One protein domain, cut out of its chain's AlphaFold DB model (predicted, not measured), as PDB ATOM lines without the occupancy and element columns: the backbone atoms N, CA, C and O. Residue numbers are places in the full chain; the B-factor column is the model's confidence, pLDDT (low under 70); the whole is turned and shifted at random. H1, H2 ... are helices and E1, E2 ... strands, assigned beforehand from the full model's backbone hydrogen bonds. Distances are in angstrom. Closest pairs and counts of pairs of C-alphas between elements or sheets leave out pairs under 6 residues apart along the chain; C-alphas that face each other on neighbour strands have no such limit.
ATOM      1  N   PRO A 409     113.434 137.652 228.976       84.94
ATOM      2  CA  PRO A 409     113.114 137.745 230.401       84.94
ATOM      3  C   PRO A 409     113.046 136.371 231.087       84.94
ATOM      4  O   PRO A 409     113.024 136.311 232.315       84.94
ATOM      5  N   ASN A 410     113.005 135.273 230.318       85.00
ATOM      6  CA  ASN A 410     113.022 133.915 230.862       85.00
ATOM      7  C   ASN A 410     114.274 133.724 231.754       85.00
ATOM      8  O   ASN A 410     115.387 133.980 231.278       85.00
ATOM      9  N   PRO A 411     114.117 133.261 233.011       80.50
ATOM     10  CA  PRO A 411     115.223 133.101 233.954       80.50
ATOM     11  C   PRO A 411     116.389 132.249 233.427       80.50
ATOM     12  O   PRO A 411     117.552 132.594 233.636       80.50
ATOM     13  N   GLN A 412     116.103 131.177 232.682       78.44
ATOM     14  CA  GLN A 412     117.144 130.325 232.108       78.44
ATOM     15  C   GLN A 412     117.980 131.094 231.078       78.44
ATOM     16  O   GLN A 412     119.202 131.172 231.191       78.44
ATOM     17  N   ASN A 413     117.319 131.750 230.124       82.00
ATOM     18  CA  ASN A 413     117.995 132.552 229.101       82.00
ATOM     19  C   ASN A 413     118.773 133.727 229.704       82.00
ATOM     20  O   ASN A 413     119.903 133.997 229.297       82.00
ATOM     21  N   ARG A 414     118.204 134.394 230.716       83.38
ATOM     22  CA  ARG A 414     118.865 135.495 231.426       83.38
ATOM     23  C   ARG A 414     120.137 135.020 232.127       83.38
ATOM     24  O   ARG A 414     121.163 135.689 232.037       83.38
ATOM     25  N   SER A 415     120.096 133.864 232.788       81.06
ATOM     26  CA  SER A 415     121.278 133.241 233.390       81.06
ATOM     27  C   SER A 415     122.352 132.923 232.342       81.06
ATOM     28  O   SER A 415     123.499 133.351 232.492       81.06
ATOM     29  N   VAL A 416     121.980 132.256 231.241       81.69
ATOM     30  CA  VAL A 416     122.903 131.943 230.138       81.69
ATOM     31  C   VAL A 416     123.510 133.223 229.553       81.69
ATOM     32  O   VAL A 416     124.706 133.250 229.261       81.69
ATOM     33  N   SER A 417     122.732 134.304 229.436       84.75
ATOM     34  CA  SER A 417     123.209 135.604 228.957       84.75
ATOM     35  C   SER A 417     124.195 136.277 229.915       84.75
ATOM     36  O   SER A 417     125.279 136.673 229.481       84.75
ATOM     37  N   ILE A 418     123.883 136.340 231.218       85.38
ATOM     38  CA  ILE A 418     124.779 136.878 232.264       85.38
ATOM     39  C   ILE A 418     126.128 136.167 232.221       85.38
ATOM     40  O   ILE A 418     127.192 136.786 232.272       85.38
ATOM     41  N   PHE A 419     126.063 134.849 232.094       79.38
ATOM     42  CA  PHE A 419     127.222 133.992 232.048       79.38
ATOM     43  C   PHE A 419     127.924 134.001 230.671       79.38
ATOM     44  O   PHE A 419     129.032 133.489 230.522       79.38
ATOM     45  N   ARG A 420     127.317 134.611 229.644       82.00
ATOM     46  CA  ARG A 420     127.770 134.585 228.243       82.00
ATOM     47  C   ARG A 420     127.914 133.169 227.683       82.00
ATOM     48  O   ARG A 420     128.710 132.915 226.782       82.00
ATOM     49  N   GLY A 421     127.108 132.241 228.190       73.31
ATOM     50  CA  GLY A 421     126.964 130.915 227.610       73.31
ATOM     51  C   GLY A 421     126.404 131.000 226.189       73.31
ATOM     52  O   GLY A 421     125.760 131.982 225.810       73.31
ATOM     53  N   ILE A 422     126.689 129.974 225.395       64.44
ATOM     54  CA  ILE A 422     126.156 129.816 224.032       64.44
ATOM     55  C   ILE A 422     125.042 128.763 223.966       64.44
ATOM     56  O   ILE A 422     124.709 128.333 222.869       64.44
ATOM     57  N   ASP A 423     124.520 128.339 225.128       60.62
ATOM     58  CA  ASP A 423     123.456 127.340 225.261       60.62
ATOM     59  C   ASP A 423     122.980 127.134 226.721       60.62
ATOM     60  O   ASP A 423     123.749 127.418 227.647       60.62
ATOM     61  N   GLY A 424     121.770 126.597 226.923       54.69
ATOM     62  CA  GLY A 424     121.204 126.227 228.228       54.69
ATOM     63  C   GLY A 424     120.650 124.795 228.253       54.69
ATOM     64  O   GLY A 424     119.987 124.372 227.317       54.69
ATOM     65  N   ASN A 425     120.901 124.066 229.345       56.09
ATOM     66  CA  ASN A 425     120.168 122.849 229.707       56.09
ATOM     67  C   ASN A 425     119.279 123.183 230.917       56.09
ATOM     68  O   ASN A 425     119.701 123.999 231.740       56.09
ATOM     69  N   ASP A 426     118.098 122.568 231.021       55.12
ATOM     70  CA  ASP A 426     116.960 122.980 231.861       55.12
ATOM     71  C   ASP A 426     117.316 123.334 233.323       55.12
ATOM     72  O   ASP A 426     116.686 124.227 233.893       55.12
ATOM     73  N   ASP A 427     118.398 122.761 233.876       52.25
ATOM     74  CA  ASP A 427     118.875 123.016 235.244       52.25
ATOM     75  C   ASP A 427     120.312 123.583 235.370       52.25
ATOM     76  O   ASP A 427     120.709 124.045 236.443       52.25
ATOM     77  N   ASN A 428     121.133 123.580 234.309       55.72
ATOM     78  CA  ASN A 428     122.564 123.928 234.393       55.72
ATOM     79  C   ASN A 428     123.122 124.582 233.122       55.72
ATOM     80  O   ASN A 428     122.949 124.090 232.007       55.72
ATOM     81  N   ALA A 429     123.930 125.630 233.304       55.66
ATOM     82  CA  ALA A 429     124.752 126.205 232.250       55.66
ATOM     83  C   ALA A 429     126.036 125.383 232.215       55.66
ATOM     84  O   ALA A 429     127.042 125.695 232.869       55.66
ATOM     85  N   TYR A 430     126.002 124.285 231.464       56.69
ATOM     86  CA  TYR A 430     127.218 123.570 231.110       56.69
ATOM     87  C   TYR A 430     128.008 124.436 230.136       56.69
ATOM     88  O   TYR A 430     127.581 124.696 229.017       56.69
ATOM     89  N   SER A 431     129.172 124.914 230.561       54.62
ATOM     90  CA  SER A 431     130.022 125.709 229.667       54.62
ATOM     91  C   SER A 431     131.501 125.400 229.772       54.62
ATOM     92  O   SER A 431     132.254 125.723 228.857       54.62
ATOM     93  N   ASN A 432     131.934 124.761 230.854       51.69
ATOM     94  CA  ASN A 432     133.355 124.598 231.081       51.69
ATOM     95  C   ASN A 432     133.940 123.566 230.119       51.69
ATOM     96  O   ASN A 432     134.779 123.870 229.279       51.69
ATOM     97  N   PHE A 433     133.398 122.350 230.181       51.59
ATOM     98  CA  PHE A 433     133.838 121.244 229.347       51.59
ATOM     99  C   PHE A 433     133.446 121.420 227.884       51.59
ATOM    100  O   PHE A 433     133.979 120.712 227.059       51.59
ATOM    101  N   MET A 434     132.506 122.292 227.525       56.53
ATOM    102  CA  MET A 434     131.978 122.313 226.159       56.53
ATOM    103  C   MET A 434     132.565 123.449 225.310       56.53
ATOM    104  O   MET A 434     133.025 123.171 224.206       56.53
ATOM    105  N   ILE A 435     132.712 124.672 225.839       59.56
ATOM    106  CA  ILE A 435     133.350 125.778 225.094       59.56
ATOM    107  C   ILE A 435     134.871 125.622 225.014       59.56
ATOM    108  O   ILE A 435     135.477 125.871 223.977       59.56
ATOM    109  N   GLN A 436     135.515 125.189 226.101       61.03
ATOM    110  CA  GLN A 436     136.975 125.001 226.108       61.03
ATOM    111  C   GLN A 436     137.381 123.876 225.168       61.03
ATOM    112  O   GLN A 436     138.499 123.813 224.665       61.03
ATOM    113  N   ILE A 437     136.472 122.942 224.938       63.38
ATOM    114  CA  ILE A 437     136.817 121.684 224.329       63.38
ATOM    115  C   ILE A 437     136.406 121.610 222.868       63.38
ATOM    116  O   ILE A 437     137.161 121.022 222.102       63.38
ATOM    117  N   TYR A 438     135.275 122.180 222.471       67.69
ATOM    118  CA  TYR A 438     134.753 122.023 221.118       67.69
ATOM    119  C   TYR A 438     134.790 123.362 220.387       67.69
ATOM    120  O   TYR A 438     134.252 124.351 220.861       67.69
ATOM    121  N   GLY A 439     135.438 123.405 219.225       71.25
ATOM    122  CA  GLY A 439     135.330 124.525 218.290       71.25
ATOM    123  C   GLY A 439     136.058 125.853 218.566       71.25
ATOM    124  O   GLY A 439     135.860 126.734 217.727       71.25
ATOM    125  N   PRO A 440     136.907 126.075 219.600       79.44
ATOM    126  CA  PRO A 440     137.646 127.340 219.680       79.44
ATOM    127  C   PRO A 440     138.590 127.532 218.488       79.44
ATOM    128  O   PRO A 440     138.794 128.657 218.036       79.44
ATOM    129  N   GLU A 441     139.098 126.434 217.922       83.12
ATOM    130  CA  GLU A 441     139.867 126.451 216.682       83.12
ATOM    131  C   GLU A 441     139.048 127.016 215.516       83.12
ATOM    132  O   GLU A 441     139.487 127.940 214.833       83.12
ATOM    133  N   ALA A 442     137.829 126.505 215.317       86.38
ATOM    134  CA  ALA A 442     136.935 126.987 214.272       86.38
ATOM    135  C   ALA A 442     136.516 128.444 214.513       86.38
ATOM    136  O   ALA A 442     136.475 129.219 213.566       86.38
ATOM    137  N   ALA A 443     136.246 128.838 215.762       88.94
ATOM    138  CA  ALA A 443     135.874 130.209 216.111       88.94
ATOM    139  C   ALA A 443     136.973 131.221 215.755       88.94
ATOM    140  O   ALA A 443     136.682 132.269 215.180       88.94
ATOM    141  N   TYR A 444     138.234 130.898 216.049       90.12
ATOM    142  CA  TYR A 444     139.368 131.741 215.676       90.12
ATOM    143  C   TYR A 444     139.565 131.813 214.158       90.12
ATOM    144  O   TYR A 444     139.765 132.893 213.601       90.12
ATOM    145  N   LEU A 445     139.437 130.682 213.465       91.94
ATOM    146  CA  LEU A 445     139.513 130.655 212.009       91.94
ATOM    147  C   LEU A 445     138.377 131.468 211.359       91.94
ATOM    148  O   LEU A 445     138.631 132.244 210.437       91.94
ATOM    149  N   TRP A 446     137.152 131.390 211.883       93.88
ATOM    150  CA  TRP A 446     136.031 132.236 211.458       93.88
ATOM    151  C   TRP A 446     136.276 133.723 211.716       93.88
ATOM    152  O   TRP A 446     136.002 134.528 210.827       93.88
ATOM    153  N   ALA A 447     136.874 134.091 212.854       94.56
ATOM    154  CA  ALA A 447     137.289 135.472 213.102       94.56
ATOM    155  C   ALA A 447     138.275 135.958 212.025       94.56
ATOM    156  O   ALA A 447     138.078 137.028 211.456       94.56
ATOM    157  N   SER A 448     139.257 135.128 211.647       93.31
ATOM    158  CA  SER A 448     140.196 135.447 210.556       93.31
ATOM    159  C   SER A 448     139.536 135.602 209.179       93.31
ATOM    160  O   SER A 448     140.118 136.205 208.280       93.31
ATOM    161  N   ALA A 449     138.320 135.073 209.017       92.94
ATOM    162  CA  ALA A 449     137.506 135.174 207.811       92.94
ATOM    163  C   ALA A 449     136.417 136.264 207.900       92.94
ATOM    164  O   ALA A 449     135.536 136.297 207.043       92.94
ATOM    165  N   GLY A 450     136.460 137.138 208.913       94.25
ATOM    166  CA  GLY A 450     135.518 138.251 209.071       94.25
ATOM    167  C   GLY A 450     134.230 137.923 209.835       94.25
ATOM    168  O   GLY A 450     133.332 138.758 209.877       94.25
ATOM    169  N   GLU A 451     134.126 136.753 210.475       94.88
ATOM    170  CA  GLU A 451     132.990 136.377 211.337       94.88
ATOM    171  C   GLU A 451     133.447 136.179 212.799       94.88
ATOM    172  O   GLU A 451     133.564 135.049 213.285       94.88
ATOM    173  N   PRO A 452     133.726 137.266 213.547       94.38
ATOM    174  CA  PRO A 452     134.291 137.179 214.895       94.38
ATOM    175  C   PRO A 452     133.268 136.871 215.994       94.38
ATOM    176  O   PRO A 452     133.654 136.674 217.145       94.38
ATOM    177  N   ALA A 453     131.968 136.832 215.683       91.31
ATOM    178  CA  ALA A 453     130.896 136.768 216.680       91.31
ATOM    179  C   ALA A 453     131.013 135.557 217.628       91.31
ATOM    180  O   ALA A 453     130.822 135.695 218.839       91.31
ATOM    181  N   LEU A 454     131.388 134.385 217.102       88.94
ATOM    182  CA  LEU A 454     131.580 133.183 217.918       88.94
ATOM    183  C   LEU A 454     132.786 133.314 218.856       88.94
ATOM    184  O   LEU A 454     132.653 133.057 220.051       88.94
ATOM    185  N   LEU A 455     133.938 133.775 218.351       90.50
ATOM    186  CA  LEU A 455     135.122 134.002 219.184       90.50
ATOM    187  C   LEU A 455     134.869 135.092 220.233       90.50
ATOM    188  O   LEU A 455     135.282 134.928 221.376       90.50
ATOM    189  N   SER A 456     134.140 136.155 219.880       91.69
ATOM    190  CA  SER A 456     133.734 137.225 220.799       91.69
ATOM    191  C   SER A 456     132.947 136.664 221.980       91.69
ATOM    192  O   SER A 456     133.322 136.874 223.132       91.69
ATOM    193  N   ARG A 457     131.891 135.888 221.709       88.75
ATOM    194  CA  ARG A 457     131.036 135.322 222.760       88.75
ATOM    195  C   ARG A 457     131.796 134.347 223.663       88.75
ATOM    196  O   ARG A 457     131.645 134.386 224.882       88.75
ATOM    197  N   ILE A 458     132.650 133.512 223.070       87.88
ATOM    198  CA  ILE A 458     133.537 132.600 223.801       87.88
ATOM    199  C   ILE A 458     134.530 133.383 224.680       87.88
ATOM    200  O   ILE A 458     134.743 133.033 225.840       87.88
ATOM    201  N   THR A 459     135.105 134.467 224.159       89.62
ATOM    202  CA  THR A 459     136.038 135.328 224.899       89.62
ATOM    203  C   THR A 459     135.368 135.953 226.117       89.62
ATOM    204  O   THR A 459     135.890 135.838 227.221       89.62
ATOM    205  N   GLU A 460     134.186 136.551 225.959       90.00
ATOM    206  CA  GLU A 460     133.443 137.171 227.066       90.00
ATOM    207  C   GLU A 460     133.149 136.179 228.195       90.00
ATOM    208  O   GLU A 460     133.295 136.504 229.377       90.00
ATOM    209  N   ASN A 461     132.803 134.944 227.828       88.19
ATOM    210  CA  ASN A 461     132.628 133.855 228.776       88.19
ATOM    211  C   ASN A 461     133.912 133.564 229.571       88.19
ATOM    212  O   ASN A 461     133.871 133.350 230.783       88.19
ATOM    213  N   PHE A 462     135.066 133.574 228.906       88.25
ATOM    214  CA  PHE A 462     136.338 133.204 229.523       88.25
ATOM    215  C   PHE A 462     136.933 134.346 230.343       88.25
ATOM    216  O   PHE A 462     137.581 134.080 231.353       88.25
ATOM    217  N   LEU A 463     136.651 135.601 229.992       90.94
ATOM    218  CA  LEU A 463     136.948 136.752 230.846       90.94
ATOM    219  C   LEU A 463     136.183 136.669 232.168       90.94
ATOM    220  O   LEU A 463     136.745 136.932 233.228       90.94
ATOM    221  N   LEU A 464     134.912 136.258 232.130       89.44
ATOM    222  CA  LEU A 464     134.141 136.011 233.346       89.44
ATOM    223  C   LEU A 464     134.733 134.845 234.160       89.44
ATOM    224  O   LEU A 464     135.005 135.007 235.346       89.44
ATOM    225  N   ARG A 465     134.987 133.696 233.524       87.81
ATOM    226  CA  ARG A 465     135.517 132.496 234.199       87.81
ATOM    227  C   ARG A 465     136.917 132.692 234.775       87.81
ATOM    228  O   ARG A 465     137.138 132.430 235.948       87.81
ATOM    229  N   PHE A 466     137.878 133.104 233.961       88.44
ATOM    230  CA  PHE A 466     139.287 133.110 234.348       88.44
ATOM    231  C   PHE A 466     139.781 134.484 234.799       88.44
ATOM    232  O   PHE A 466     140.680 134.556 235.632       88.44
ATOM    233  N   GLY A 467     139.182 135.566 234.295       91.19
ATOM    234  CA  GLY A 467     139.517 136.927 234.714       91.19
ATOM    235  C   GLY A 467     138.830 137.342 236.017       91.19
ATOM    236  O   GLY A 467     139.492 137.859 236.918       91.19
ATOM    237  N   ALA A 468     137.516 137.114 236.126       92.25
ATOM    238  CA  ALA A 468     136.724 137.579 237.270       92.25
ATOM    239  C   ALA A 468     136.558 136.535 238.391       92.25
ATOM    240  O   ALA A 468     136.585 136.912 239.558       92.25
ATOM    241  N   ILE A 469     136.394 135.247 238.061       91.00
ATOM    242  CA  ILE A 469     136.232 134.171 239.059       91.00
ATOM    243  C   ILE A 469     137.586 133.534 239.424       91.00
ATOM    244  O   ILE A 469     137.922 133.426 240.600       91.00
ATOM    245  N   GLY A 470     138.380 133.140 238.423       90.06
ATOM    246  CA  GLY A 470     139.746 132.630 238.589       90.06
ATOM    247  C   GLY A 470     139.852 131.136 238.935       90.06
ATOM    248  O   GLY A 470     138.914 130.519 239.437       90.06
ATOM    249  N   GLY A 471     141.021 130.550 238.653       88.69
ATOM    250  CA  GLY A 471     141.433 129.219 239.122       88.69
ATOM    251  C   GLY A 471     140.499 128.059 238.761       88.69
ATOM    252  O   GLY A 471     139.730 128.106 237.796       88.69
ATOM    253  N   ALA A 472     140.565 126.987 239.552       88.12
ATOM    254  CA  ALA A 472     139.683 125.827 239.449       88.12
ATOM    255  C   ALA A 472     138.208 126.204 239.659       88.12
ATOM    256  O   ALA A 472     137.326 125.530 239.129       88.12
ATOM    257  N   ARG A 473     137.921 127.300 240.369       88.56
ATOM    258  CA  ARG A 473     136.564 127.840 240.514       88.56
ATOM    259  C   ARG A 473     135.980 128.308 239.186       88.56
ATOM    260  O   ARG A 473     134.848 127.966 238.860       88.56
ATOM    261  N   GLY A 474     136.767 129.014 238.379       86.12
ATOM    262  CA  GLY A 474     136.400 129.411 237.019       86.12
ATOM    263  C   GLY A 474     136.192 128.222 236.079       86.12
ATOM    264  O   GLY A 474     135.486 128.347 235.079       86.12
ATOM    265  N   VAL A 475     136.769 127.062 236.409       81.25
ATOM    266  CA  VAL A 475     136.594 125.787 235.704       81.25
ATOM    267  C   VAL A 475     135.282 125.130 236.158       81.25
ATOM    268  O   VAL A 475     134.312 125.061 235.403       81.25
ATOM    269  N   TYR A 476     135.200 124.685 237.407       79.50
ATOM    270  CA  TYR A 476     134.107 123.828 237.869       79.50
ATOM    271  C   TYR A 476     132.828 124.563 238.268       79.50
ATOM    272  O   TYR A 476     131.754 123.974 238.179       79.50
ATOM    273  N   GLY A 477     132.919 125.845 238.617       79.94
ATOM    274  CA  GLY A 477     131.789 126.601 239.142       79.94
ATOM    275  C   GLY A 477     131.328 126.085 240.505       79.94
ATOM    276  O   GLY A 477     132.142 125.630 241.302       79.94
ATOM    277  N   ALA A 478     130.023 126.192 240.769       70.50
ATOM    278  CA  ALA A 478     129.399 125.879 242.060       70.50
ATOM    279  C   ALA A 478     128.319 124.772 241.991       70.50
ATOM    280  O   ALA A 478     127.617 124.537 242.971       70.50
ATOM    281  N   GLY A 479     128.139 124.118 240.836       62.16
ATOM    282  CA  GLY A 479     127.138 123.061 240.630       62.16
ATOM    283  C   GLY A 479     127.711 121.642 240.663       62.16
ATOM    284  O   GLY A 479     128.913 121.434 240.801       62.16
ATOM    285  N   SER A 480     126.845 120.639 240.480       56.94
ATOM    286  CA  SER A 480     127.280 119.258 240.238       56.94
ATOM    287  C   SER A 480     127.920 119.123 238.851       56.94
ATOM    288  O   SER A 480     127.328 119.520 237.843       56.94
ATOM    289  N   GLY A 481     129.104 118.514 238.773       59.72
ATOM    290  CA  GLY A 481     129.858 118.389 237.525       59.72
ATOM    291  C   GLY A 481     130.713 119.626 237.228       59.72
ATOM    292  O   GLY A 481     131.282 120.227 238.126       59.72
ATOM    293  N   SER A 482     130.881 119.975 235.949       58.78
ATOM    294  CA  SER A 482     131.661 121.150 235.509       58.78
ATOM    295  C   SER A 482     130.745 122.275 235.006       58.78
ATOM    296  O   SER A 482     130.801 122.638 233.824       58.78
ATOM    297  N   GLY A 483     129.850 122.775 235.862       67.62
ATOM    298  CA  GLY A 483     128.747 123.658 235.466       67.62
ATOM    299  C   GLY A 483     128.407 124.749 236.482       67.62
ATOM    300  O   GLY A 483     128.691 124.637 237.674       67.62
ATOM    301  N   PHE A 484     127.773 125.814 235.984       72.81
ATOM    302  CA  PHE A 484     127.154 126.842 236.817       72.81
ATOM    303  C   PHE A 484     125.640 126.605 236.850       72.81
ATOM    304  O   PHE A 484     125.019 126.613 235.785       72.81
ATOM    305  N   PRO A 485     125.041 126.400 238.032       68.69
ATOM    306  CA  PRO A 485     123.596 126.322 238.177       68.69
ATOM    307  C   PRO A 485     122.911 127.539 237.556       68.69
ATOM    308  O   PRO A 485     123.258 128.691 237.850       68.69
ATOM    309  N   ILE A 486     121.958 127.268 236.664       71.81
ATOM    310  CA  ILE A 486     121.093 128.304 236.088       71.81
ATOM    311  C   ILE A 486     119.930 128.570 237.045       71.81
ATOM    312  O   ILE A 486     119.584 129.726 237.290       71.81
ATOM    313  N   LEU A 487     119.385 127.503 237.638       73.81
ATOM    314  CA  LEU A 487     118.315 127.550 238.625       73.81
ATOM    315  C   LEU A 487     118.710 126.750 239.871       73.81
ATOM    316  O   LEU A 487     119.263 125.658 239.786       73.81
ATOM    317  N   VAL A 488     118.389 127.284 241.045       75.06
ATOM    318  CA  VAL A 488     118.469 126.596 242.336       75.06
ATOM    319  C   VAL A 488     117.061 126.581 242.908       75.06
ATOM    320  O   VAL A 488     116.482 127.636 243.159       75.06
ATOM    321  N   LYS A 489     116.481 125.384 243.070       79.25
ATOM    322  CA  LYS A 489     115.078 125.210 243.498       79.25
ATOM    323  C   LYS A 489     114.086 126.003 242.619       79.25
ATOM    324  O   LYS A 489     113.151 126.614 243.125       79.25
ATOM    325  N   GLY A 490     114.322 126.029 241.303       75.69
ATOM    326  CA  GLY A 490     113.468 126.719 240.327       75.69
ATOM    327  C   GLY A 490     113.650 128.241 240.242       75.69
ATOM    328  O   GLY A 490     112.915 128.890 239.504       75.69
ATOM    329  N   GLN A 491     114.616 128.828 240.959       81.38
ATOM    330  CA  GLN A 491     114.881 130.272 240.943       81.38
ATOM    331  C   GLN A 491     116.329 130.582 240.563       81.38
ATOM    332  O   GLN A 491     117.242 129.827 240.889       81.38
ATOM    333  N   MET A 492     116.560 131.718 239.901       84.00
ATOM    334  CA  MET A 492     117.923 132.204 239.672       84.00
ATOM    335  C   MET A 492     118.546 132.664 240.997       84.00
ATOM    336  O   MET A 492     117.953 133.507 241.672       84.00
ATOM    337  N   PRO A 493     119.756 132.198 241.349       84.25
ATOM    338  CA  PRO A 493     120.402 132.611 242.593       84.25
ATOM    339  C   PRO A 493     121.105 133.983 242.509       84.25
ATOM    340  O   PRO A 493     121.641 134.461 243.502       84.25
ATOM    341  N   TYR A 494     121.103 134.628 241.340       87.88
ATOM    342  CA  TYR A 494     121.738 135.921 241.065       87.88
ATOM    343  C   TYR A 494     120.880 136.750 240.104       87.88
ATOM    344  O   TYR A 494     120.023 136.220 239.397       87.88
ATOM    345  N   ARG A 495     121.103 138.069 240.066       88.50
ATOM    346  CA  ARG A 495     120.301 139.019 239.267       88.50
ATOM    347  C   ARG A 495     121.056 139.571 238.062       88.50
ATOM    348  O   ARG A 495     120.443 139.932 237.056       88.50
ATOM    349  N   ASP A 496     122.371 139.639 238.167       89.56
ATOM    350  CA  ASP A 496     123.280 140.256 237.210       89.56
ATOM    351  C   ASP A 496     124.668 139.604 237.295       89.56
ATOM    352  O   ASP A 496     124.886 138.635 238.025       89.56
ATOM    353  N   ARG A 497     125.624 140.132 236.528       89.44
ATOM    354  CA  ARG A 497     126.998 139.621 236.498       89.44
ATOM    355  C   ARG A 497     127.728 139.770 237.836       89.44
ATOM    356  O   ARG A 497     128.514 138.891 238.172       89.44
ATOM    357  N   ALA A 498     127.505 140.857 238.575       92.44
ATOM    358  CA  ALA A 498     128.200 141.107 239.837       92.44
ATOM    359  C   ALA A 498     127.726 140.128 240.920       92.44
ATOM    360  O   ALA A 498     128.534 139.393 241.485       92.44
ATOM    361  N   SER A 499     126.407 140.032 241.104       92.00
ATOM    362  CA  SER A 499     125.778 139.067 242.012       92.00
ATOM    363  C   SER A 499     126.037 137.613 241.603       92.00
ATOM    364  O   SER A 499     126.129 136.748 242.468       92.00
ATOM    365  N   PHE A 500     126.227 137.317 240.310       89.06
ATOM    366  CA  PHE A 500     126.677 135.994 239.861       89.06
ATOM    367  C   PHE A 500     128.080 135.652 240.377       89.06
ATOM    368  O   PHE A 500     128.291 134.560 240.901       89.06
ATOM    369  N   ILE A 501     129.039 136.574 240.247       90.50
ATOM    370  CA  ILE A 501     130.417 136.363 240.719       90.50
ATOM    371  C   ILE A 501     130.437 136.185 242.241       90.50
ATOM    372  O   ILE A 501     131.081 135.262 242.741       90.50
ATOM    373  N   GLU A 502     129.706 137.030 242.971       91.12
ATOM    374  CA  GLU A 502     129.546 136.924 244.424       91.12
ATOM    375  C   GLU A 502     128.959 135.566 244.824       91.12
ATOM    376  O   GLU A 502     129.526 134.855 245.658       91.12
ATOM    377  N   TRP A 503     127.878 135.155 244.158       88.94
ATOM    378  CA  TRP A 503     127.236 133.874 244.408       88.94
ATOM    379  C   TRP A 503     128.201 132.701 244.195       88.94
ATOM    380  O   TRP A 503     128.358 131.876 245.097       88.94
ATOM    381  N   VAL A 504     128.913 132.652 243.061       87.88
ATOM    382  CA  VAL A 504     129.925 131.612 242.786       87.88
ATOM    383  C   VAL A 504     131.012 131.601 243.862       87.88
ATOM    384  O   VAL A 504     131.420 130.531 244.313       87.88
ATOM    385  N   ASN A 505     131.475 132.775 244.296       88.12
ATOM    386  CA  ASN A 505     132.510 132.886 245.322       88.12
ATOM    387  C   ASN A 505     132.052 132.407 246.701       88.12
ATOM    388  O   ASN A 505     132.871 131.868 247.441       88.12
ATOM    389  N   SER A 506     130.769 132.568 247.023       88.38
ATOM    390  CA  SER A 506     130.188 132.111 248.291       88.38
ATOM    391  C   SER A 506     129.849 130.616 248.324       88.38
ATOM    392  O   SER A 506     129.714 130.045 249.403       88.38
ATOM    393  N   THR A 507     129.707 129.969 247.161       87.00
ATOM    394  CA  THR A 507     129.164 128.600 247.057       87.00
ATOM    395  C   THR A 507     130.156 127.564 246.537       87.00
ATOM    396  O   THR A 507     130.031 126.384 246.861       87.00
ATOM    397  N   SER A 508     131.158 127.961 245.748       87.00
ATOM    398  CA  SER A 508     132.164 127.031 245.237       87.00
ATOM    399  C   SER A 508     133.316 126.824 246.221       87.00
ATOM    400  O   SER A 508     134.079 127.743 246.514       87.00
ATOM    401  N   GLN A 509     133.568 125.563 246.569       88.50
ATOM    402  CA  GLN A 509     134.733 125.141 247.357       88.50
ATOM    403  C   GLN A 509     136.076 125.181 246.601       88.50
ATOM    404  O   GLN A 509     137.135 125.066 247.211       88.50
ATOM    405  N   HIS A 510     136.066 125.318 245.272       89.31
ATOM    406  CA  HIS A 510     137.294 125.304 244.471       89.31
ATOM    407  C   HIS A 510     138.140 126.580 244.650       89.31
ATOM    408  O   HIS A 510     137.560 127.659 244.827       89.31
ATOM    409  N   PRO A 511     139.481 126.486 244.548       91.19
ATOM    410  CA  PRO A 511     140.381 127.637 244.646       91.19
ATOM    411  C   PRO A 511     140.262 128.587 243.443       91.19
ATOM    412  O   PRO A 511     139.941 128.170 242.324       91.19
ATOM    413  N   THR A 512     140.543 129.871 243.676       92.38
ATOM    414  CA  THR A 512     140.533 130.947 242.662       92.38
ATOM    415  C   THR A 512     141.916 131.260 242.098       92.38
ATOM    416  O   THR A 512     142.039 131.880 241.046       92.38
ATOM    417  N   ASP A 513     142.966 130.854 242.799       93.38
ATOM    418  CA  ASP A 513     144.364 131.191 242.534       93.38
ATOM    419  C   ASP A 513     145.216 129.970 242.160       93.38
ATOM    420  O   ASP A 513     146.397 130.122 241.867       93.38
ATOM    421  N   SER A 514     144.623 128.775 242.111       91.25
ATOM    422  CA  SER A 514     145.235 127.556 241.583       91.25
ATOM    423  C   SER A 514     144.222 126.750 240.768       91.25
ATOM    424  O   SER A 514     143.013 126.965 240.857       91.25
ATOM    425  N   PHE A 515     144.708 125.809 239.962       87.81
ATOM    426  CA  PHE A 515     143.898 124.827 239.244       87.81
ATOM    427  C   PHE A 515     143.924 123.450 239.921       87.81
ATOM    428  O   PHE A 515     143.755 122.427 239.256       87.81
ATOM    429  N   ASP A 516     144.140 123.398 241.238       87.38
ATOM    430  CA  ASP A 516     144.156 122.128 241.962       87.38
ATOM    431  C   ASP A 516     142.805 121.407 241.818       87.38
ATOM    432  O   ASP A 516     141.729 121.990 241.965       87.38
ATOM    433  N   GLY A 517     142.867 120.121 241.465       80.31
ATOM    434  CA  GLY A 517     141.694 119.308 241.138       80.31
ATOM    435  C   GLY A 517     141.178 119.471 239.702       80.31
ATOM    436  O   GLY A 517     140.360 118.657 239.275       80.31
ATOM    437  N   ALA A 518     141.671 120.451 238.932       79.25
ATOM    438  CA  ALA A 518     141.294 120.639 237.536       79.25
ATOM    439  C   ALA A 518     142.053 119.729 236.573       79.25
ATOM    440  O   ALA A 518     143.225 119.399 236.762       79.25
ATOM    441  N   SER A 519     141.384 119.332 235.488       74.12
ATOM    442  CA  SER A 519     142.052 118.553 234.451       74.12
ATOM    443  C   SER A 519     142.965 119.432 233.586       74.12
ATOM    444  O   SER A 519     142.480 120.397 232.985       74.12
ATOM    445  N   PRO A 520     144.248 119.059 233.415       73.00
ATOM    446  CA  PRO A 520     145.224 119.815 232.640       73.00
ATOM    447  C   PRO A 520     144.770 120.344 231.280       73.00
ATOM    448  O   PRO A 520     144.904 121.521 230.950       73.00
ATOM    449  N   HIS A 521     144.203 119.450 230.472       69.94
ATOM    450  CA  HIS A 521     143.811 119.756 229.104       69.94
ATOM    451  C   HIS A 521     142.682 120.794 229.040       69.94
ATOM    452  O   HIS A 521     142.598 121.541 228.071       69.94
ATOM    453  N   THR A 522     141.821 120.836 230.060       73.75
ATOM    454  CA  THR A 522     140.679 121.755 230.154       73.75
ATOM    455  C   THR A 522     141.183 123.179 230.416       73.75
ATOM    456  O   THR A 522     140.885 124.093 229.649       73.75
ATOM    457  N   VAL A 523     142.079 123.335 231.397       76.69
ATOM    458  CA  VAL A 523     142.725 124.615 231.740       76.69
ATOM    459  C   VAL A 523     143.524 125.185 230.568       76.69
ATOM    460  O   VAL A 523     143.350 126.347 230.206       76.69
ATOM    461  N   LEU A 524     144.368 124.368 229.932       74.56
ATOM    462  CA  LEU A 524     145.207 124.824 228.822       74.56
ATOM    463  C   LEU A 524     144.376 125.308 227.640       74.56
ATOM    464  O   LEU A 524     144.708 126.310 227.020       74.56
ATOM    465  N   ARG A 525     143.277 124.623 227.323       75.69
ATOM    466  CA  ARG A 525     142.358 125.084 226.281       75.69
ATOM    467  C   ARG A 525     141.669 126.394 226.665       75.69
ATOM    468  O   ARG A 525     141.562 127.272 225.817       75.69
ATOM    469  N   GLY A 526     141.291 126.529 227.940       78.94
ATOM    470  CA  GLY A 526     140.944 127.793 228.596       78.94
ATOM    471  C   GLY A 526     141.878 128.936 228.203       78.94
ATOM    472  O   GLY A 526     141.485 129.928 227.593       78.94
ATOM    473  N   TYR A 527     143.154 128.730 228.502       80.94
ATOM    474  CA  TYR A 527     144.226 129.668 228.212       80.94
ATOM    475  C   TYR A 527     144.394 129.956 226.709       80.94
ATOM    476  O   TYR A 527     144.478 131.117 226.315       80.94
ATOM    477  N   TRP A 528     144.377 128.934 225.844       80.50
ATOM    478  CA  TRP A 528     144.530 129.118 224.393       80.50
ATOM    479  C   TRP A 528     143.426 129.963 223.775       80.50
ATOM    480  O   TRP A 528     143.707 130.753 222.885       80.50
ATOM    481  N   VAL A 529     142.194 129.840 224.262       84.56
ATOM    482  CA  VAL A 529     141.087 130.689 223.818       84.56
ATOM    483  C   VAL A 529     141.355 132.161 224.127       84.56
ATOM    484  O   VAL A 529     141.162 133.004 223.256       84.56
ATOM    485  N   LEU A 530     141.845 132.475 225.332       88.44
ATOM    486  CA  LEU A 530     142.223 133.847 225.687       88.44
ATOM    487  C   LEU A 530     143.368 134.352 224.796       88.44
ATOM    488  O   LEU A 530     143.335 135.485 224.322       88.44
ATOM    489  N   ARG A 531     144.354 133.496 224.498       87.94
ATOM    490  CA  ARG A 531     145.447 133.830 223.573       87.94
ATOM    491  C   ARG A 531     144.937 134.061 222.149       87.94
ATOM    492  O   ARG A 531     145.302 135.061 221.549       87.94
ATOM    493  N   PHE A 532     144.056 133.204 221.632       88.38
ATOM    494  CA  PHE A 532     143.391 133.386 220.337       88.38
ATOM    495  C   PHE A 532     142.634 134.704 220.260       88.38
ATOM    496  O   PHE A 532     142.740 135.404 219.258       88.38
ATOM    497  N   ALA A 533     141.900 135.061 221.314       91.88
ATOM    498  CA  ALA A 533     141.214 136.340 221.394       91.88
ATOM    499  C   ALA A 533     142.199 137.513 221.345       91.88
ATOM    500  O   ALA A 533     141.940 138.503 220.661       91.88
ATOM    501  N   ARG A 534     143.345 137.388 222.030       92.38
ATOM    502  CA  ARG A 534     144.387 138.417 222.026       92.38
ATOM    503  C   ARG A 534     144.995 138.602 220.642       92.38
ATOM    504  O   ARG A 534     145.001 139.722 220.153       92.38
ATOM    505  N   ASP A 535     145.429 137.522 219.994       90.12
ATOM    506  CA  ASP A 535     145.963 137.591 218.627       90.12
ATOM    507  C   ASP A 535     144.933 138.134 217.639       90.12
ATOM    508  O   ASP A 535     145.234 139.048 216.878       90.12
ATOM    509  N   ALA A 536     143.694 137.642 217.695       92.38
ATOM    510  CA  ALA A 536     142.630 138.145 216.837       92.38
ATOM    511  C   ALA A 536     142.373 139.646 217.068       92.38
ATOM    512  O   ALA A 536     142.057 140.355 216.113       92.38
ATOM    513  N   SER A 537     142.537 140.137 218.303       93.94
ATOM    514  CA  SER A 537     142.456 141.569 218.619       93.94
ATOM    515  C   SER A 537     143.646 142.342 218.051       93.94
ATOM    516  O   SER A 537     143.453 143.370 217.409       93.94
ATOM    517  N   ASP A 538     144.865 141.824 218.211       91.62
ATOM    518  CA  ASP A 538     146.093 142.429 217.673       91.62
ATOM    519  C   ASP A 538     146.077 142.515 216.140       91.62
ATOM    520  O   ASP A 538     146.614 143.456 215.556       91.62
ATOM    521  N   ARG A 539     145.420 141.559 215.477       90.81
ATOM    522  CA  ARG A 539     145.224 141.537 214.021       90.81
ATOM    523  C   ARG A 539     144.014 142.342 213.541       90.81
ATOM    524  O   ARG A 539     143.768 142.388 212.337       90.81
ATOM    525  N   GLY A 540     143.238 142.934 214.451       94.38
ATOM    526  CA  GLY A 540     142.034 143.705 214.124       94.38
ATOM    527  C   GLY A 540     140.843 142.868 213.639       94.38
ATOM    528  O   GLY A 540     139.897 143.419 213.085       94.38
ATOM    529  N   TRP A 541     140.862 141.546 213.825       94.56
ATOM    530  CA  TRP A 541     139.732 140.662 213.488       94.56
ATOM    531  C   TRP A 541     138.644 140.690 214.552       94.56
ATOM    532  O   TRP A 541     137.471 140.451 214.273       94.56
ATOM    533  N   LEU A 542     139.053 140.942 215.789       95.00
ATOM    534  CA  LEU A 542     138.207 140.979 216.963       95.00
ATOM    535  C   LEU A 542     138.376 142.338 217.643       95.00
ATOM    536  O   LEU A 542     139.468 142.904 217.658       95.00
ATOM    537  N   ARG A 543     137.297 142.877 218.214       94.62
ATOM    538  CA  ARG A 543     137.408 144.082 219.042       94.62
ATOM    539  C   ARG A 543     138.281 143.798 220.276       94.62
ATOM    540  O   ARG A 543     138.194 142.690 220.812       94.62
ATOM    541  N   PRO A 544     139.033 144.783 220.791       92.81
ATOM    542  CA  PRO A 544     139.684 144.653 222.087       92.81
ATOM    543  C   PRO A 544     138.677 144.373 223.212       92.81
ATOM    544  O   PRO A 544     137.524 144.822 223.172       92.81
ATOM    545  N   PHE A 545     139.133 143.644 224.231       93.88
ATOM    546  CA  PHE A 545     138.364 143.347 225.435       93.88
ATOM    547  C   PHE A 545     139.072 143.862 226.682       93.88
ATOM    548  O   PHE A 545     140.215 143.483 226.955       93.88
ATOM    549  N   ASP A 546     138.349 144.637 227.483       93.44
ATOM    550  CA  ASP A 546     138.828 145.071 228.791       93.44
ATOM    551  C   ASP A 546     139.082 143.861 229.698       93.44
ATOM    552  O   ASP A 546     138.257 142.947 229.811       93.44
ATOM    553  N   GLY A 547     140.251 143.847 230.341       93.12
ATOM    554  CA  GLY A 547     140.664 142.772 231.244       93.12
ATOM    555  C   GLY A 547     141.161 141.492 230.562       93.12
ATOM    556  O   GLY A 547     141.422 140.516 231.263       93.12
ATOM    557  N   LEU A 548     141.330 141.462 229.231       94.56
ATOM    558  CA  LEU A 548     141.871 140.286 228.535       94.56
ATOM    559  C   LEU A 548     143.302 139.947 228.950       94.56
ATOM    560  O   LEU A 548     143.574 138.801 229.309       94.56
ATOM    561  N   ASP A 549     144.193 140.936 228.960       93.62
ATOM    562  CA  ASP A 549     145.585 140.725 229.367       93.62
ATOM    563  C   ASP A 549     145.670 140.297 230.845       93.62
ATOM    564  O   ASP A 549     146.408 139.375 231.188       93.62
ATOM    565  N   ASP A 550     144.840 140.886 231.710       94.56
ATOM    566  CA  ASP A 550     144.738 140.504 233.123       94.56
ATOM    567  C   ASP A 550     144.238 139.058 233.295       94.56
ATOM    568  O   ASP A 550     144.818 138.287 234.060       94.56
ATOM    569  N   ALA A 551     143.225 138.635 232.532       92.88
ATOM    570  CA  ALA A 551     142.739 137.256 232.551       92.88
ATOM    571  C   ALA A 551     143.813 136.251 232.096       92.88
ATOM    572  O   ALA A 551     143.940 135.175 232.690       92.88
ATOM    573  N   ILE A 552     144.612 136.598 231.078       90.44
ATOM    574  CA  ILE A 552     145.758 135.793 230.623       90.44
ATOM    575  C   ILE A 552     146.778 135.655 231.761       90.44
ATOM    576  O   ILE A 552     147.126 134.534 232.133       90.44
ATOM    577  N   VAL A 553     147.194 136.769 232.372       90.81
ATOM    578  CA  VAL A 553     148.174 136.785 233.474       90.81
ATOM    579  C   VAL A 553     147.673 136.008 234.695       90.81
ATOM    580  O   VAL A 553     148.427 135.231 235.287       90.81
ATOM    581  N   LYS A 554     146.402 136.170 235.075       91.38
ATOM    582  CA  LYS A 554     145.773 135.415 236.171       91.38
ATOM    583  C   LYS A 554     145.764 133.917 235.894       91.38
ATOM    584  O   LYS A 554     146.119 133.134 236.773       91.38
ATOM    585  N   THR A 555     145.423 133.521 234.668       87.88
ATOM    586  CA  THR A 555     145.439 132.113 234.244       87.88
ATOM    587  C   THR A 555     146.853 131.534 234.318       87.88
ATOM    588  O   THR A 555     147.048 130.452 234.866       87.88
ATOM    589  N   GLU A 556     147.867 132.258 233.840       85.38
ATOM    590  CA  GLU A 556     149.267 131.821 233.928       85.38
ATOM    591  C   GLU A 556     149.738 131.685 235.377       85.38
ATOM    592  O   GLU A 556     150.367 130.689 235.738       85.38
ATOM    593  N   ARG A 557     149.404 132.661 236.228       88.12
ATOM    594  CA  ARG A 557     149.747 132.638 237.653       88.12
ATOM    595  C   ARG A 557     149.117 131.440 238.357       88.12
ATOM    596  O   ARG A 557     149.831 130.700 239.031       88.12
ATOM    597  N   ALA A 558     147.823 131.205 238.141       88.94
ATOM    598  CA  ALA A 558     147.125 130.071 238.732       88.94
ATOM    599  C   ALA A 558     147.681 128.726 238.246       88.94
ATOM    600  O   ALA A 558     147.835 127.790 239.032       88.94
ATOM    601  N   SER A 559     148.081 128.641 236.973       83.31
ATOM    602  CA  SER A 559     148.766 127.460 236.437       83.31
ATOM    603  C   SER A 559     150.078 127.173 237.162       83.31
ATOM    604  O   SER A 559     150.348 126.009 237.448       83.31
ATOM    605  N   ARG A 560     150.873 128.202 237.485       82.81
ATOM    606  CA  ARG A 560     152.141 128.055 238.226       82.81
ATOM    607  C   ARG A 560     151.936 127.686 239.696       82.81
ATOM    608  O   ARG A 560     152.759 126.971 240.250       82.81
ATOM    609  N   ALA A 561     150.853 128.154 240.314       86.88
ATOM    610  CA  ALA A 561     150.518 127.857 241.708       86.88
ATOM    611  C   ALA A 561     149.913 126.454 241.918       86.88
ATOM    612  O   ALA A 561     149.779 125.995 243.049       86.88
ATOM    613  N   THR A 562     149.532 125.769 240.838       85.62
ATOM    614  CA  THR A 562     148.895 124.447 240.894       85.62
ATOM    615  C   THR A 562     149.918 123.370 241.250       85.62
ATOM    616  O   THR A 562     150.908 123.191 240.542       85.62
ATOM    617  N   LYS A 563     149.664 122.615 242.322       79.94
ATOM    618  CA  LYS A 563     150.650 121.703 242.925       79.94
ATOM    619  C   LYS A 563     150.778 120.380 242.179       79.94
ATOM    620  O   LYS A 563     151.863 119.808 242.125       79.94
ATOM    621  N   VAL A 564     149.678 119.873 241.618       71.94
ATOM    622  CA  VAL A 564     149.642 118.551 240.976       71.94
ATOM    623  C   VAL A 564     148.876 118.612 239.660       71.94
ATOM    624  O   VAL A 564     147.654 118.728 239.634       71.94
ATOM    625  N   TRP A 565     149.594 118.439 238.551       68.69
ATOM    626  CA  TRP A 565     148.996 118.175 237.246       68.69
ATOM    627  C   TRP A 565     149.063 116.674 236.973       68.69
ATOM    628  O   TRP A 565     150.148 116.108 236.878       68.69
ATOM    629  N   ARG A 566     147.911 116.018 236.788       55.09
ATOM    630  CA  ARG A 566     147.851 114.570 236.488       55.09
ATOM    631  C   ARG A 566     148.576 114.161 235.189       55.09
ATOM    632  O   ARG A 566     148.788 112.974 234.986       55.09
ATOM    633  N   TYR A 567     148.962 115.116 234.331       56.09
ATOM    634  CA  TYR A 567     149.647 114.870 233.055       56.09
ATOM    635  C   TYR A 567     150.600 116.024 232.681       56.09
ATOM    636  O   TYR A 567     150.237 116.879 231.868       56.09
ATOM    637  N   PRO A 568     151.821 116.076 233.239       48.59
ATOM    638  CA  PRO A 568     152.748 117.182 232.993       48.59
ATOM    639  C   PRO A 568     153.166 117.320 231.516       48.59
ATOM    640  O   PRO A 568     153.448 118.425 231.075       48.59
ATOM    641  N   GLY A 569     153.125 116.252 230.708       47.31
ATOM    642  CA  GLY A 569     153.419 116.328 229.265       47.31
ATOM    643  C   GLY A 569     152.402 117.140 228.442       47.31
ATOM    644  O   GLY A 569     152.778 117.801 227.475       47.31
ATOM    645  N   ILE A 570     151.132 117.184 228.874       50.38
ATOM    646  CA  ILE A 570     150.057 117.935 228.191       50.38
ATOM    647  C   ILE A 570     150.298 119.450 228.278       50.38
ATOM    648  O   ILE A 570     149.808 120.195 227.432       50.38
ATOM    649  N   LEU A 571     151.093 119.907 229.257       43.69
ATOM    650  CA  LEU A 571     151.486 121.312 229.422       43.69
ATOM    651  C   LEU A 571     152.255 121.871 228.224       43.69
ATOM    652  O   LEU A 571     152.370 123.088 228.088       43.69
ATOM    653  N   SER A 572     152.769 121.016 227.341       44.94
ATOM    654  CA  SER A 572     153.565 121.476 226.217       44.94
ATOM    655  C   SER A 572     152.708 121.855 224.990       44.94
ATOM    656  O   SER A 572     152.244 121.042 224.211       44.94
ATOM    657  N   TRP A 573     152.415 123.154 224.912       54.22
ATOM    658  CA  TRP A 573     152.170 124.006 223.738       54.22
ATOM    659  C   TRP A 573     151.337 123.492 222.540       54.22
ATOM    660  O   TRP A 573     151.812 123.470 221.408       54.22
ATOM    661  N   LYS A 574     150.035 123.223 222.729       62.16
ATOM    662  CA  LYS A 574     149.086 122.807 221.663       62.16
ATOM    663  C   LYS A 574     149.152 123.616 220.354       62.16
ATOM    664  O   LYS A 574     149.156 123.016 219.283       62.16
ATOM    665  N   HIS A 575     149.233 124.942 220.440       62.78
ATOM    666  CA  HIS A 575     149.252 125.859 219.294       62.78
ATOM    667  C   HIS A 575     150.524 126.719 219.248       62.78
ATOM    668  O   HIS A 575     150.470 127.853 218.791       62.78
ATOM    669  N   ALA A 576     151.671 126.199 219.710       48.69
ATOM    670  CA  ALA A 576     152.941 126.947 219.780       48.69
ATOM    671  C   ALA A 576     153.335 127.661 218.471       48.69
ATOM    672  O   ALA A 576     154.007 128.682 218.504       48.69
ATOM    673  N   ALA A 577     152.915 127.111 217.328       43.88
ATOM    674  CA  ALA A 577     153.190 127.638 215.997       43.88
ATOM    675  C   ALA A 577     152.113 128.611 215.461       43.88
ATOM    676  O   ALA A 577     152.244 129.099 214.340       43.88
ATOM    677  N   VAL A 578     151.069 128.945 216.238       52.03
ATOM    678  CA  VAL A 578     150.352 130.214 216.034       52.03
ATOM    679  C   VAL A 578     151.319 131.270 216.541       52.03
ATOM    680  O   VAL A 578     151.408 131.497 217.743       52.03
ATOM    681  N   ALA A 579     152.128 131.841 215.654       47.22
ATOM    682  CA  ALA A 579     152.982 132.952 216.035       47.22
ATOM    683  C   ALA A 579     152.092 134.081 216.583       47.22
ATOM    684  O   ALA A 579     151.400 134.754 215.824       47.22
ATOM    685  N   PHE A 580     152.132 134.277 217.904       49.53
ATOM    686  CA  PHE A 580     151.672 135.482 218.602       49.53
ATOM    687  C   PHE A 580     152.763 136.569 218.561       49.53
ATOM    688  O   PHE A 580     152.838 137.420 219.445       49.53
ATOM    689  N   GLU A 581     153.685 136.493 217.600       36.56
ATOM    690  CA  GLU A 581     154.691 137.522 217.381       36.56
ATOM    691  C   GLU A 581     154.133 138.545 216.397       36.56
ATOM    692  O   GLU A 581     153.575 138.186 215.357       36.56
ATOM    693  N   ARG A 582     154.293 139.830 216.742       37.75
ATOM    694  CA  ARG A 582     154.034 140.945 215.830       37.75
ATOM    695  C   ARG A 582     154.733 140.653 214.509       37.75
ATOM    696  O   ARG A 582     155.928 140.349 214.510       37.75
ATOM    697  N   ASP A 583     154.016 140.818 213.401       33.41
ATOM    698  CA  ASP A 583     154.661 141.058 212.117       33.41
ATOM    699  C   ASP A 583     155.687 142.175 212.345       33.41
ATOM    700  O   ASP A 583     155.329 143.335 212.550       33.41
ATOM    701  N   LYS A 584     156.983 141.846 212.341       34.81
ATOM    702  CA  LYS A 584     158.077 142.830 212.416       34.81
ATOM    703  C   LYS A 584     158.185 143.658 211.122       34.81
ATOM    704  O   LYS A 584     159.247 144.175 210.801       34.81
ATOM    705  N   ARG A 585     157.096 143.768 210.358       35.50
ATOM    706  CA  ARG A 585     156.984 144.503 209.097       35.50
ATOM    707  C   ARG A 585     155.795 145.458 209.143       35.50
ATOM    708  O   ARG A 585     154.898 145.360 208.319       35.50
ATOM    709  N   ALA A 586     155.776 146.346 210.131       33.38
ATOM    710  CA  ALA A 586     155.015 147.593 210.070       33.38
ATOM    711  C   ALA A 586     155.399 148.508 211.242       33.38
ATOM    712  O   ALA A 586     154.653 148.625 212.208       33.38
ATOM    713  N   GLN A 587     156.563 149.148 211.155       25.36
ATOM    714  CA  GLN A 587     156.772 150.528 211.612       25.36
ATOM    715  C   GLN A 587     157.729 151.192 210.601       25.36
ATOM    716  O   GLN A 587     158.519 150.453 210.011       25.36
ATOM    717  N   PRO A 588     157.551 152.497 210.315       35.53
ATOM    718  CA  PRO A 588     158.101 153.174 209.135       35.53
ATOM    719  C   PRO A 588     159.622 153.102 209.003       35.53
ATOM    720  O   PRO A 588     160.311 153.089 210.049       35.53
TER     721      PRO A 588
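AT A GLANCE: This is residues 409 to 588 of the 588 residues of an uncharacterized protein of Sphingosinicella microcystinivorans (UniProt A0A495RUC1). The core is built of helices: H4 runs through the middle and is crossed by the helical hairpin of H7 and H8, while H3 lies side by side with H7. H1, H6 and the short two-strand pair E1 and E2 make the other side, and residues 572 to 588, with no named element, trail away to Pro 588. The printed part has 180 residues, with nine named helices and two named strands in the order H1 E1 H2 H3 H4 H5 E2 H6 H7 H8 H9. It is mostly helix, and its sheet, E1 - E2, is antiparallel. The whole is compact, with a radius of gyration of the C-alphas of 16.5 A, and only just elongated, spanning 60 by 40 by 25 A.

HOW THE PARTS SIT: H1, residues 411 to 418, is close but not clearly touching H6, residues 497 to 507; their closest C-alphas, of Ile 418 and Arg 497, are 5.5 A apart. E1, residues 428 to 430, and E2, residues 483 to 485, are antiparallel at 158 degrees, with N 429 and O 484 within hydrogen-bond range at 2.9 A. H2, residues 432 to 435, is close but not clearly touching H4, residues 453 to 469, with C-alphas 435 and 458 closest at 6.9 A. H4 is the hub, touching five helices. With residues 453 to 458 alone it touches H3, residues 440 to 448, at a steep tilt of 54 degrees; C-alphas 443 and 455 are closest at 4.9 A. H5, residues 471 to 476, touches H4 only at the corner, with C-alphas 465 and 474 closest at 4.3 A. With residues 468 to 469 alone H4 touches H6, C-alphas 469 and 501 being closest at 6.4 A. H7, residues 520 to 538, touches H4 with residues 526 to 533 alone, at a steep tilt of 59 degrees; C-alphas 459 and 533 are closest at 6.3 A. H7 and H8, residues 548 to 561, form a hairpin at a shallow tilt of 26 degrees, opposite ways; C-alphas 530 and 552 are closest at 6.4 A. H8 touches H4, with C-alphas 467 and 551 closest at 3.9 A. H9, residues 568 to 571, touches H7, with C-alphas 521 and 570 closest at 6.6 A. Every O i to N i+4 pair is within hydrogen-bond range in H1, H3, H5, H6, H7 and H8, and 12 of 13 are in H4; H2 and H9 are too short for one.

IN THESE COORDINATES: H1 begins at C-alpha 411, (115.223, 133.101, 233.954). From first to last C-alpha H4 measures 23.2 A, H7 27.1 A and H8 20.1 A. H9 ends at C-alpha 571, (151.486, 121.312, 229.422).

THE WHOLE: The two C-alphas farthest apart, of Lys 489 and Pro 588, are 61.8 A apart. The printed part has no cut; the links E2 to H6 and H6 to H7 are long. Mean pLDDT of the printed part is 77.5, and 48 residues are under 70, among them 422 to 438 and 565 to 588.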